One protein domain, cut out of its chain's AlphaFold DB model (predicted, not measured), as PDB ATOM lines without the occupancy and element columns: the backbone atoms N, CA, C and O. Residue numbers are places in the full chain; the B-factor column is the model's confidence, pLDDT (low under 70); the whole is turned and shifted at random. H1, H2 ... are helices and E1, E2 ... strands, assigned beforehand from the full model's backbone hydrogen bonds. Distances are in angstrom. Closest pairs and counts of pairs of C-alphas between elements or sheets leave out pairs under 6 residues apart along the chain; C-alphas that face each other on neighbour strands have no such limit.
ATOM      1  N   GLY A  12     159.805 188.737 156.908       95.56
ATOM      2  CA  GLY A  12     160.261 187.346 156.791       95.56
ATOM      3  C   GLY A  12     159.832 186.485 157.980       95.56
ATOM      4  O   GLY A  12     159.388 185.352 157.808       95.56
ATOM      5  N   GLU A  13     159.892 187.052 159.182       93.19
ATOM      6  CA  GLU A  13     159.435 186.415 160.415       93.19
ATOM      7  C   GLU A  13     157.921 186.172 160.396       93.19
ATOM      8  O   GLU A  13     157.464 185.080 160.734       93.19
ATOM      9  N   LEU A  14     157.143 187.141 159.899       92.25
ATOM     10  CA  LEU A  14     155.702 186.985 159.713       92.25
ATOM     11  C   LEU A  14     155.366 185.858 158.721       92.25
ATOM     12  O   LEU A  14     154.480 185.046 158.990       92.25
ATOM     13  N   VAL A  15     156.074 185.782 157.590       94.38
ATOM     14  CA  VAL A  15     155.868 184.722 156.587       94.38
ATOM     15  C   VAL A  15     156.155 183.344 157.186       94.38
ATOM     16  O   VAL A  15     155.327 182.442 157.052       94.38
ATOM     17  N   HIS A  16     157.251 183.201 157.934       93.00
ATOM     18  CA  HIS A  16     157.606 181.942 158.590       93.00
ATOM     19  C   HIS A  16     156.538 181.490 159.606       93.00
ATOM     20  O   HIS A  16     156.166 180.317 159.635       93.00
ATOM     21  N   MET A  17     155.966 182.412 160.392       89.44
ATOM     22  CA  MET A  17     154.861 182.099 161.314       89.44
ATOM     23  C   MET A  17     153.597 181.620 160.581       89.44
ATOM     24  O   MET A  17     152.930 180.685 161.030       89.44
ATOM     25  N   ILE A  18     153.261 182.240 159.445       92.25
ATOM     26  CA  ILE A  18     152.095 181.861 158.631       92.25
ATOM     27  C   ILE A  18     152.279 180.457 158.043       92.25
ATOM     28  O   ILE A  18     151.352 179.642 158.075       92.25
ATOM     29  N   GLU A  19     153.467 180.157 157.521       92.50
ATOM     30  CA  GLU A  19     153.785 178.850 156.944       92.50
ATOM     31  C   GLU A  19     153.744 177.733 157.988       92.50
ATOM     32  O   GLU A  19     153.201 176.667 157.707       92.50
ATOM     33  N   GLN A  20     154.211 177.986 159.215       85.25
ATOM     34  CA  GLN A  20     154.127 177.020 160.316       85.25
ATOM     35  C   GLN A  20     152.688 176.613 160.656       85.25
ATOM     36  O   GLN A  20     152.439 175.457 160.997       85.25
ATOM     37  N   VAL A  21     151.731 177.539 160.566       83.75
ATOM     38  CA  VAL A  21     150.310 177.233 160.792       83.75
ATOM     39  C   VAL A  21     149.722 176.486 159.600       83.75
ATOM     40  O   VAL A  21     148.987 175.518 159.787       83.75
ATOM     41  N   ARG A  22     150.054 176.915 158.378       86.06
ATOM     42  CA  ARG A  22     149.524 176.332 157.138       86.06
ATOM     43  C   ARG A  22     150.022 174.904 156.906       86.06
ATOM     44  O   ARG A  22     149.250 174.063 156.463       86.06
ATOM     45  N   ASN A  23     151.278 174.635 157.258       82.00
ATOM     46  CA  ASN A  23     151.926 173.328 157.136       82.00
ATOM     47  C   ASN A  23     151.870 172.519 158.433       82.00
ATOM     48  O   ASN A  23     152.575 171.518 158.563       82.00
ATOM     49  N   ARG A  24     151.057 172.937 159.412       73.50
ATOM     50  CA  ARG A  24     150.838 172.144 160.616       73.50
ATOM     51  C   ARG A  24     150.148 170.846 160.193       73.50
ATOM     52  O   ARG A  24     149.013 170.909 159.717       73.50
ATOM     53  N   PRO A  25     150.792 169.681 160.358       67.56
ATOM     54  CA  PRO A  25     150.134 168.433 160.030       67.56
ATOM     55  C   PRO A  25     148.905 168.274 160.940       67.56
ATOM     56  O   PRO A  25     148.926 168.659 162.118       67.56
ATOM     57  N   ALA A  26     147.811 167.758 160.374       60.88
ATOM     58  CA  ALA A  26     146.483 167.679 161.000       60.88
ATOM     59  C   ALA A  26     146.432 166.836 162.293       60.88
ATOM     60  O   ALA A  26     145.401 166.744 162.947       60.88
ATOM     61  N   GLU A  27     147.550 166.242 162.686       56.84
ATOM     62  CA  GLU A  27     147.736 165.436 163.890       56.84
ATOM     63  C   GLU A  27     147.967 166.252 165.169       56.84
ATOM     64  O   GLU A  27     147.829 165.720 166.264       56.84
ATOM     65  N   LYS A  28     148.247 167.560 165.071       55.16
ATOM     66  CA  LYS A  28     148.342 168.440 166.251       55.16
ATOM     67  C   LYS A  28     147.112 169.332 166.420       55.16
ATOM     68  O   LYS A  28     147.217 170.398 167.025       55.16
ATOM     69  N   ALA A  29     145.948 168.943 165.900       54.31
ATOM     70  CA  ALA A  29     144.712 169.243 166.617       54.31
ATOM     71  C   ALA A  29     144.808 168.473 167.933       54.31
ATOM     72  O   ALA A  29     145.243 167.329 167.927       54.31
ATOM     73  N   LEU A  30     144.535 169.137 169.050       56.94
ATOM     74  CA  LEU A  30     144.693 168.565 170.375       56.94
ATOM     75  C   LEU A  30     144.218 167.106 170.393       56.94
ATOM     76  O   LEU A  30     143.056 166.830 170.095       56.94
ATOM     77  N   GLU A  31     145.070 166.213 170.882       52.97
ATOM     78  CA  GLU A  31     144.601 165.138 171.741       52.97
ATOM     79  C   GLU A  31     143.925 165.786 172.965       52.97
ATOM     80  O   GLU A  31     144.399 165.725 174.092       52.97
ATOM     81  N   VAL A  32     142.757 166.399 172.765       53.31
ATOM     82  CA  VAL A  32     141.669 166.152 173.686       53.31
ATOM     83  C   VAL A  32     141.257 164.744 173.309       53.31
ATOM     84  O   VAL A  32     140.285 164.530 172.594       53.31
ATOM     85  N   THR A  33     142.021 163.752 173.771       50.19
ATOM     86  CA  THR A  33     141.355 162.518 174.141       50.19
ATOM     87  C   THR A  33     140.220 162.997 175.042       50.19
ATOM     88  O   THR A  33     140.530 163.541 176.111       50.19
ATOM     89  N   PRO A  34     138.922 162.879 174.677       52.66
ATOM     90  CA  PRO A  34     137.960 162.785 175.754       52.66
ATOM     91  C   PRO A  34     138.547 161.680 176.636       52.66
ATOM     92  O   PRO A  34     138.969 160.650 176.085       52.66
ATOM     93  N   PRO A  35     138.728 161.898 177.951       47.94
ATOM     94  CA  PRO A  35     139.148 160.798 178.800       47.94
ATOM     95  C   PRO A  35     138.265 159.616 178.399       47.94
ATOM     96  O   PRO A  35     137.056 159.804 178.232       47.94
ATOM     97  N   LYS A  36     138.842 158.432 178.159       49.88
ATOM     98  CA  LYS A  36     138.126 157.191 177.778       49.88
ATOM     99  C   LYS A  36     137.146 156.704 178.877       49.88
ATOM    100  O   LYS A  36     136.829 155.529 178.990       49.88
ATOM    101  N   SER A  37     136.669 157.640 179.684       53.53
ATOM    102  CA  SER A  37     135.739 157.614 180.793       53.53
ATOM    103  C   SER A  37     135.115 159.020 180.919       53.53
ATOM    104  O   SER A  37     135.219 159.660 181.969       53.53
ATOM    105  N   ALA A  38     134.554 159.577 179.836       62.84
ATOM    106  CA  ALA A  38     133.882 160.875 179.875       62.84
ATOM    107  C   ALA A  38     132.620 160.747 180.733       62.84
ATOM    108  O   ALA A  38     131.551 160.362 180.271       62.84
ATOM    109  N   THR A  39     132.780 160.999 182.028       72.12
ATOM    110  CA  THR A  39     131.675 161.073 182.973       72.12
ATOM    111  C   THR A  39     130.765 162.212 182.511       72.12
ATOM    112  O   THR A  39     131.251 163.344 182.415       72.12
ATOM    113  N   PRO A  40     129.489 161.948 182.175       83.88
ATOM    114  CA  PRO A  40     128.632 162.974 181.607       83.88
ATOM    115  C   PRO A  40     128.449 164.112 182.617       83.88
ATOM    116  O   PRO A  40     128.397 163.888 183.828       83.88
ATOM    117  N   LEU A  41     128.409 165.350 182.130       92.31
ATOM    118  CA  LEU A  41     128.232 166.526 182.980       92.31
ATOM    119  C   LEU A  41     126.745 166.789 183.213       92.31
ATOM    120  O   LEU A  41     125.913 166.601 182.328       92.31
ATOM    121  N   CYS A  42     126.403 167.250 184.413       93.75
ATOM    122  CA  CYS A  42     125.039 167.623 184.754       93.75
ATOM    123  C   CYS A  42     124.620 168.897 183.992       93.75
ATOM    124  O   CYS A  42     125.268 169.928 184.171       93.75
ATOM    125  N   PRO A  43     123.496 168.908 183.251       93.00
ATOM    126  CA  PRO A  43     123.037 170.095 182.521       93.00
ATOM    127  C   PRO A  43     122.530 171.218 183.440       93.00
ATOM    128  O   PRO A  43     122.370 172.351 183.005       93.00
ATOM    129  N   SER A  44     122.266 170.920 184.719       93.31
ATOM    130  CA  SER A  44     121.763 171.905 185.684       93.31
ATOM    131  C   SER A  44     122.874 172.643 186.435       93.31
ATOM    132  O   SER A  44     122.696 173.809 186.773       93.31
ATOM    133  N   CYS A  45     124.003 171.989 186.733       94.56
ATOM    134  CA  CYS A  45     125.064 172.582 187.559       94.56
ATOM    135  C   CYS A  45     126.492 172.310 187.069       94.56
ATOM    136  O   CYS A  45     127.441 172.718 187.731       94.56
ATOM    137  N   HIS A  46     126.654 171.622 185.936       93.31
ATOM    138  CA  HIS A  46     127.935 171.265 185.316       93.31
ATOM    139  C   HIS A  46     128.861 170.376 186.163       93.31
ATOM    140  O   HIS A  46     129.971 170.066 185.741       93.31
ATOM    141  N   ALA A  47     128.408 169.903 187.326       93.62
ATOM    142  CA  ALA A  47     129.126 168.897 188.096       93.62
ATOM    143  C   ALA A  47     129.050 167.512 187.414       93.62
ATOM    144  O   ALA A  47     128.082 167.236 186.698       93.62
ATOM    145  N   PRO A  48     130.012 166.602 187.655       94.00
ATOM    146  CA  PRO A  48     129.987 165.257 187.080       94.00
ATOM    147  C   PRO A  48     128.762 164.441 187.525       94.00
ATOM    148  O   PRO A  48     128.362 164.500 188.695       94.00
ATOM    149  N   LEU A  49     128.189 163.647 186.620       93.81
ATOM    150  CA  LEU A  49     127.162 162.649 186.923       93.81
ATOM    151  C   LEU A  49     127.804 161.314 187.301       93.81
ATOM    152  O   LEU A  49     128.581 160.754 186.545       93.81
ATOM    153  N   VAL A  50     127.437 160.750 188.443       93.12
ATOM    154  CA  VAL A  50     127.962 159.464 188.913       93.12
ATOM    155  C   VAL A  50     126.918 158.363 188.766       93.12
ATOM    156  O   VAL A  50     125.736 158.586 189.030       93.12
ATOM    157  N   MET A  51     127.348 157.163 188.379       92.88
ATOM    158  CA  MET A  51     126.474 155.992 188.334       92.88
ATOM    159  C   MET A  51     126.093 155.570 189.759       92.88
ATOM    160  O   MET A  51     126.949 155.418 190.632       92.88
ATOM    161  N   ARG A  52     124.798 155.402 190.013       92.38
ATOM    162  CA  ARG A  52     124.237 155.000 191.306       92.38
ATOM    163  C   ARG A  52     123.210 153.901 191.103       92.38
ATOM    164  O   ARG A  52     122.517 153.877 190.097       92.38
ATOM    165  N   THR A  53     123.066 153.032 192.095       93.94
ATOM    166  CA  THR A  53     122.020 152.002 192.117       93.94
ATOM    167  C   THR A  53     120.878 152.446 193.018       93.94
ATOM    168  O   THR A  53     121.090 152.827 194.176       93.94
ATOM    169  N   ALA A  54     119.650 152.391 192.509       92.88
ATOM    170  CA  ALA A  54     118.459 152.687 193.286       92.88
ATOM    171  C   ALA A  54     118.256 151.627 194.382       92.88
ATOM    172  O   ALA A  54     118.187 150.426 194.126       92.88
ATOM    173  N   LYS A  55     118.166 152.079 195.639       91.88
ATOM    174  CA  LYS A  55     118.078 151.195 196.817       91.88
ATOM    175  C   LYS A  55     116.641 150.855 197.232       91.88
ATOM    176  O   LYS A  55     116.438 149.902 197.982       91.88
ATOM    177  N   ARG A  56     115.651 151.650 196.812       90.25
ATOM    178  CA  ARG A  56     114.246 151.564 197.253       90.25
ATOM    179  C   ARG A  56     113.292 151.913 196.106       90.25
ATOM    180  O   ARG A  56     113.704 152.564 195.151       90.25
ATOM    181  N   GLY A  57     112.021 151.542 196.261       90.75
ATOM    182  CA  GLY A  57     110.954 151.841 195.303       90.75
ATOM    183  C   GLY A  57     110.910 150.879 194.113       90.75
ATOM    184  O   GLY A  57     111.590 149.857 194.107       90.75
ATOM    185  N   GLN A  58     110.102 151.230 193.112       90.50
ATOM    186  CA  GLN A  58     109.845 150.405 191.921       90.50
ATOM    187  C   GLN A  58     111.101 150.183 191.062       90.50
ATOM    188  O   GLN A  58     111.244 149.140 190.443       90.50
ATOM    189  N   ASN A  59     112.049 151.125 191.094       85.88
ATOM    190  CA  ASN A  59     113.312 151.050 190.356       85.88
ATOM    191  C   ASN A  59     114.450 150.391 191.153       85.88
ATOM    192  O   ASN A  59     115.615 150.548 190.800       85.88
ATOM    193  N   LYS A  60     114.166 149.712 192.275       93.19
ATOM    194  CA  LYS A  60     115.204 149.105 193.124       93.19
ATOM    195  C   LYS A  60     116.061 148.120 192.318       93.19
ATOM    196  O   LYS A  60     115.538 147.214 191.688       93.19
ATOM    197  N   GLY A  61     117.380 148.274 192.407       91.38
ATOM    198  CA  GLY A  61     118.353 147.476 191.656       91.38
ATOM    199  C   GLY A  61     118.759 148.094 190.318       91.38
ATOM    200  O   GLY A  61     119.853 147.802 189.840       91.38
ATOM    201  N   ASN A  62     117.964 149.017 189.769       92.56
ATOM    202  CA  ASN A  62     118.308 149.705 188.528       92.56
ATOM    203  C   ASN A  62     119.402 150.748 188.772       92.56
ATOM    204  O   ASN A  62     119.453 151.404 189.822       92.56
ATOM    205  N   GLN A  63     120.290 150.890 187.793       93.62
ATOM    206  CA  GLN A  63     121.341 151.897 187.800       93.62
ATOM    207  C   GLN A  63     120.870 153.167 187.075       93.62
ATOM    208  O   GLN A  63     120.133 153.099 186.096       93.62
ATOM    209  N   PHE A  64     121.315 154.324 187.556       93.31
ATOM    210  CA  PHE A  64     121.038 155.633 186.967       93.31
ATOM    211  C   PHE A  64     122.235 156.570 187.161       93.31
ATOM    212  O   PHE A  64     123.035 156.393 188.083       93.31
ATOM    213  N   TYR A  65     122.351 157.594 186.324       94.38
ATOM    214  CA  TYR A  65     123.277 158.703 186.527       94.38
ATOM    215  C   TYR A  65     122.660 159.727 187.476       94.38
ATOM    216  O   TYR A  65     121.573 160.239 187.228       94.38
ATOM    217  N   GLY A  66     123.343 160.052 188.571       94.25
ATOM    218  CA  GLY A  66     122.931 161.090 189.516       94.25
ATOM    219  C   GLY A  66     124.009 162.150 189.694       94.25
ATOM    220  O   GLY A  66     125.196 161.835 189.706       94.25
ATOM    221  N   CYS A  67     123.615 163.409 189.874       95.62
ATOM    222  CA  CYS A  67     124.574 164.491 190.089       95.62
ATOM    223  C   CYS A  67     125.451 164.267 191.337       95.62
ATOM    224  O   CYS A  67     124.948 163.998 192.433       95.62
ATOM    225  N   SER A  68     126.769 164.429 191.186       95.75
ATOM    226  CA  SER A  68     127.741 164.336 192.288       95.75
ATOM    227  C   SER A  68     127.486 165.362 193.396       95.75
ATOM    228  O   SER A  68     127.656 165.044 194.569       95.75
ATOM    229  N   SER A  69     126.981 166.551 193.055       96.19
ATOM    230  CA  SER A  69     126.636 167.615 194.013       96.19
ATOM    231  C   SER A  69     125.326 167.401 194.793       96.19
ATOM    232  O   SER A  69     124.835 168.336 195.427       96.19
ATOM    233  N   TYR A  70     124.715 166.212 194.766       93.69
ATOM    234  CA  TYR A  70     123.576 165.900 195.641       93.69
ATOM    235  C   TYR A  70     123.968 166.072 197.129       93.69
ATOM    236  O   TYR A  70     125.030 165.584 197.517       93.69
ATOM    237  N   PRO A  71     123.144 166.710 197.990       94.88
ATOM    238  CA  PRO A  71     121.734 167.070 197.792       94.88
ATOM    239  C   PRO A  71     121.475 168.439 197.148       94.88
ATOM    240  O   PRO A  71     120.310 168.769 196.924       94.88
ATOM    241  N   ARG A  72     122.513 169.233 196.846       96.69
ATOM    242  CA  ARG A  72     122.362 170.586 196.277       96.69
ATOM    243  C   ARG A  72     121.871 170.593 194.831       96.69
ATOM    244  O   ARG A  72     121.155 171.507 194.450       96.69
ATOM    245  N   CYS A  73     122.205 169.567 194.053       96.38
ATOM    246  CA  CYS A  73     121.619 169.324 192.737       96.38
ATOM    247  C   CYS A  73     120.998 167.921 192.706       96.38
ATOM    248  O   CYS A  73     121.646 166.942 193.078       96.38
ATOM    249  N   ARG A  74     119.728 167.825 192.289       95.69
ATOM    250  CA  ARG A  74     118.940 166.577 192.259       95.69
ATOM    251  C   ARG A  74     118.725 166.016 190.851       95.69
ATOM    252  O   ARG A  74     117.885 165.143 190.681       95.69
ATOM    253  N   TYR A  75     119.464 166.511 189.860       95.38
ATOM    254  CA  TYR A  75     119.378 165.997 188.496       95.38
ATOM    255  C   TYR A  75     119.772 164.513 188.441       95.38
ATOM    256  O   TYR A  75     120.785 164.105 189.026       95.38
ATOM    257  N   THR A  76     118.979 163.735 187.709       93.69
ATOM    258  CA  THR A  76     119.198 162.316 187.431       93.69
ATOM    259  C   THR A  76     118.878 162.012 185.973       93.69
ATOM    260  O   THR A  76     118.005 162.657 185.397       93.69
ATOM    261  N   GLN A  77     119.547 161.018 185.403       91.06
ATOM    262  CA  GLN A  77     119.347 160.551 184.035       91.06
ATOM    263  C   GLN A  77     119.425 159.021 183.997       91.06
ATOM    264  O   GLN A  77     120.269 158.422 184.667       91.06
ATOM    265  N   ASP A  78     118.559 158.387 183.213       90.31
ATOM    266  CA  ASP A  78     118.588 156.941 182.999       90.31
ATOM    267  C   ASP A  78     119.754 156.522 182.094       90.31
ATOM    268  O   ASP A  78     120.169 157.251 181.194       90.31
ATOM    269  N   ILE A  79     120.289 155.321 182.320       83.94
ATOM    270  CA  ILE A  79     121.442 154.803 181.561       83.94
ATOM    271  C   ILE A  79     121.042 154.352 180.146       83.94
ATOM    272  O   ILE A  79     121.891 154.296 179.265       83.94
TER     273      ILE A  79
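This is residues 12 to 79 of the 82 residues of the protein "Membrane protein" of Vibrio vulnificus (UniProt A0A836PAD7). There is little regular structure here: a small head of a three-stranded sheet and its loops, with a long arm, residues 12 to 37, sticking out and ending in helix H1. The 68 printed residues run H1, E1, E2, E3; the sheet, in order E1, E2, E3, is a meander, each strand the antiparallel neighbour of the one before. The class is mixed, with only 24 residues in named elements. The whole is extended, radius of gyration of the C-alphas 21.7 A, spanning 71 by 22 by 11 A.

Look first at E2, residues 63 to 67, the inner strand. E1, residues 49 to 53, forms a hairpin with it, antiparallel at 142 degrees; N 50 and O 66 are within hydrogen-bond range at 2.8 A. E3, residues 76 to 78, forms another, antiparallel at 152 degrees, with N 65 and O 77 at 2.8 A. H1, residues 12 to 22, with every O i to N i+4 pair within range, is not on the sheet.

Find C-alpha 12 at (160.261, 187.346, 156.791); H1 runs 15.4 A from there. E1 spans 12.9 A, E2 13.2 A, and E3 7.0 A to C-alpha 78 at (118.588, 156.941, 182.999).

The farthest C-alphas, of Gly 12 and Gly 57, are 71.9 A apart. The printed part has no cut; the link from H1 to E1 is long, and residues 25 to 38 have pLDDT under 70.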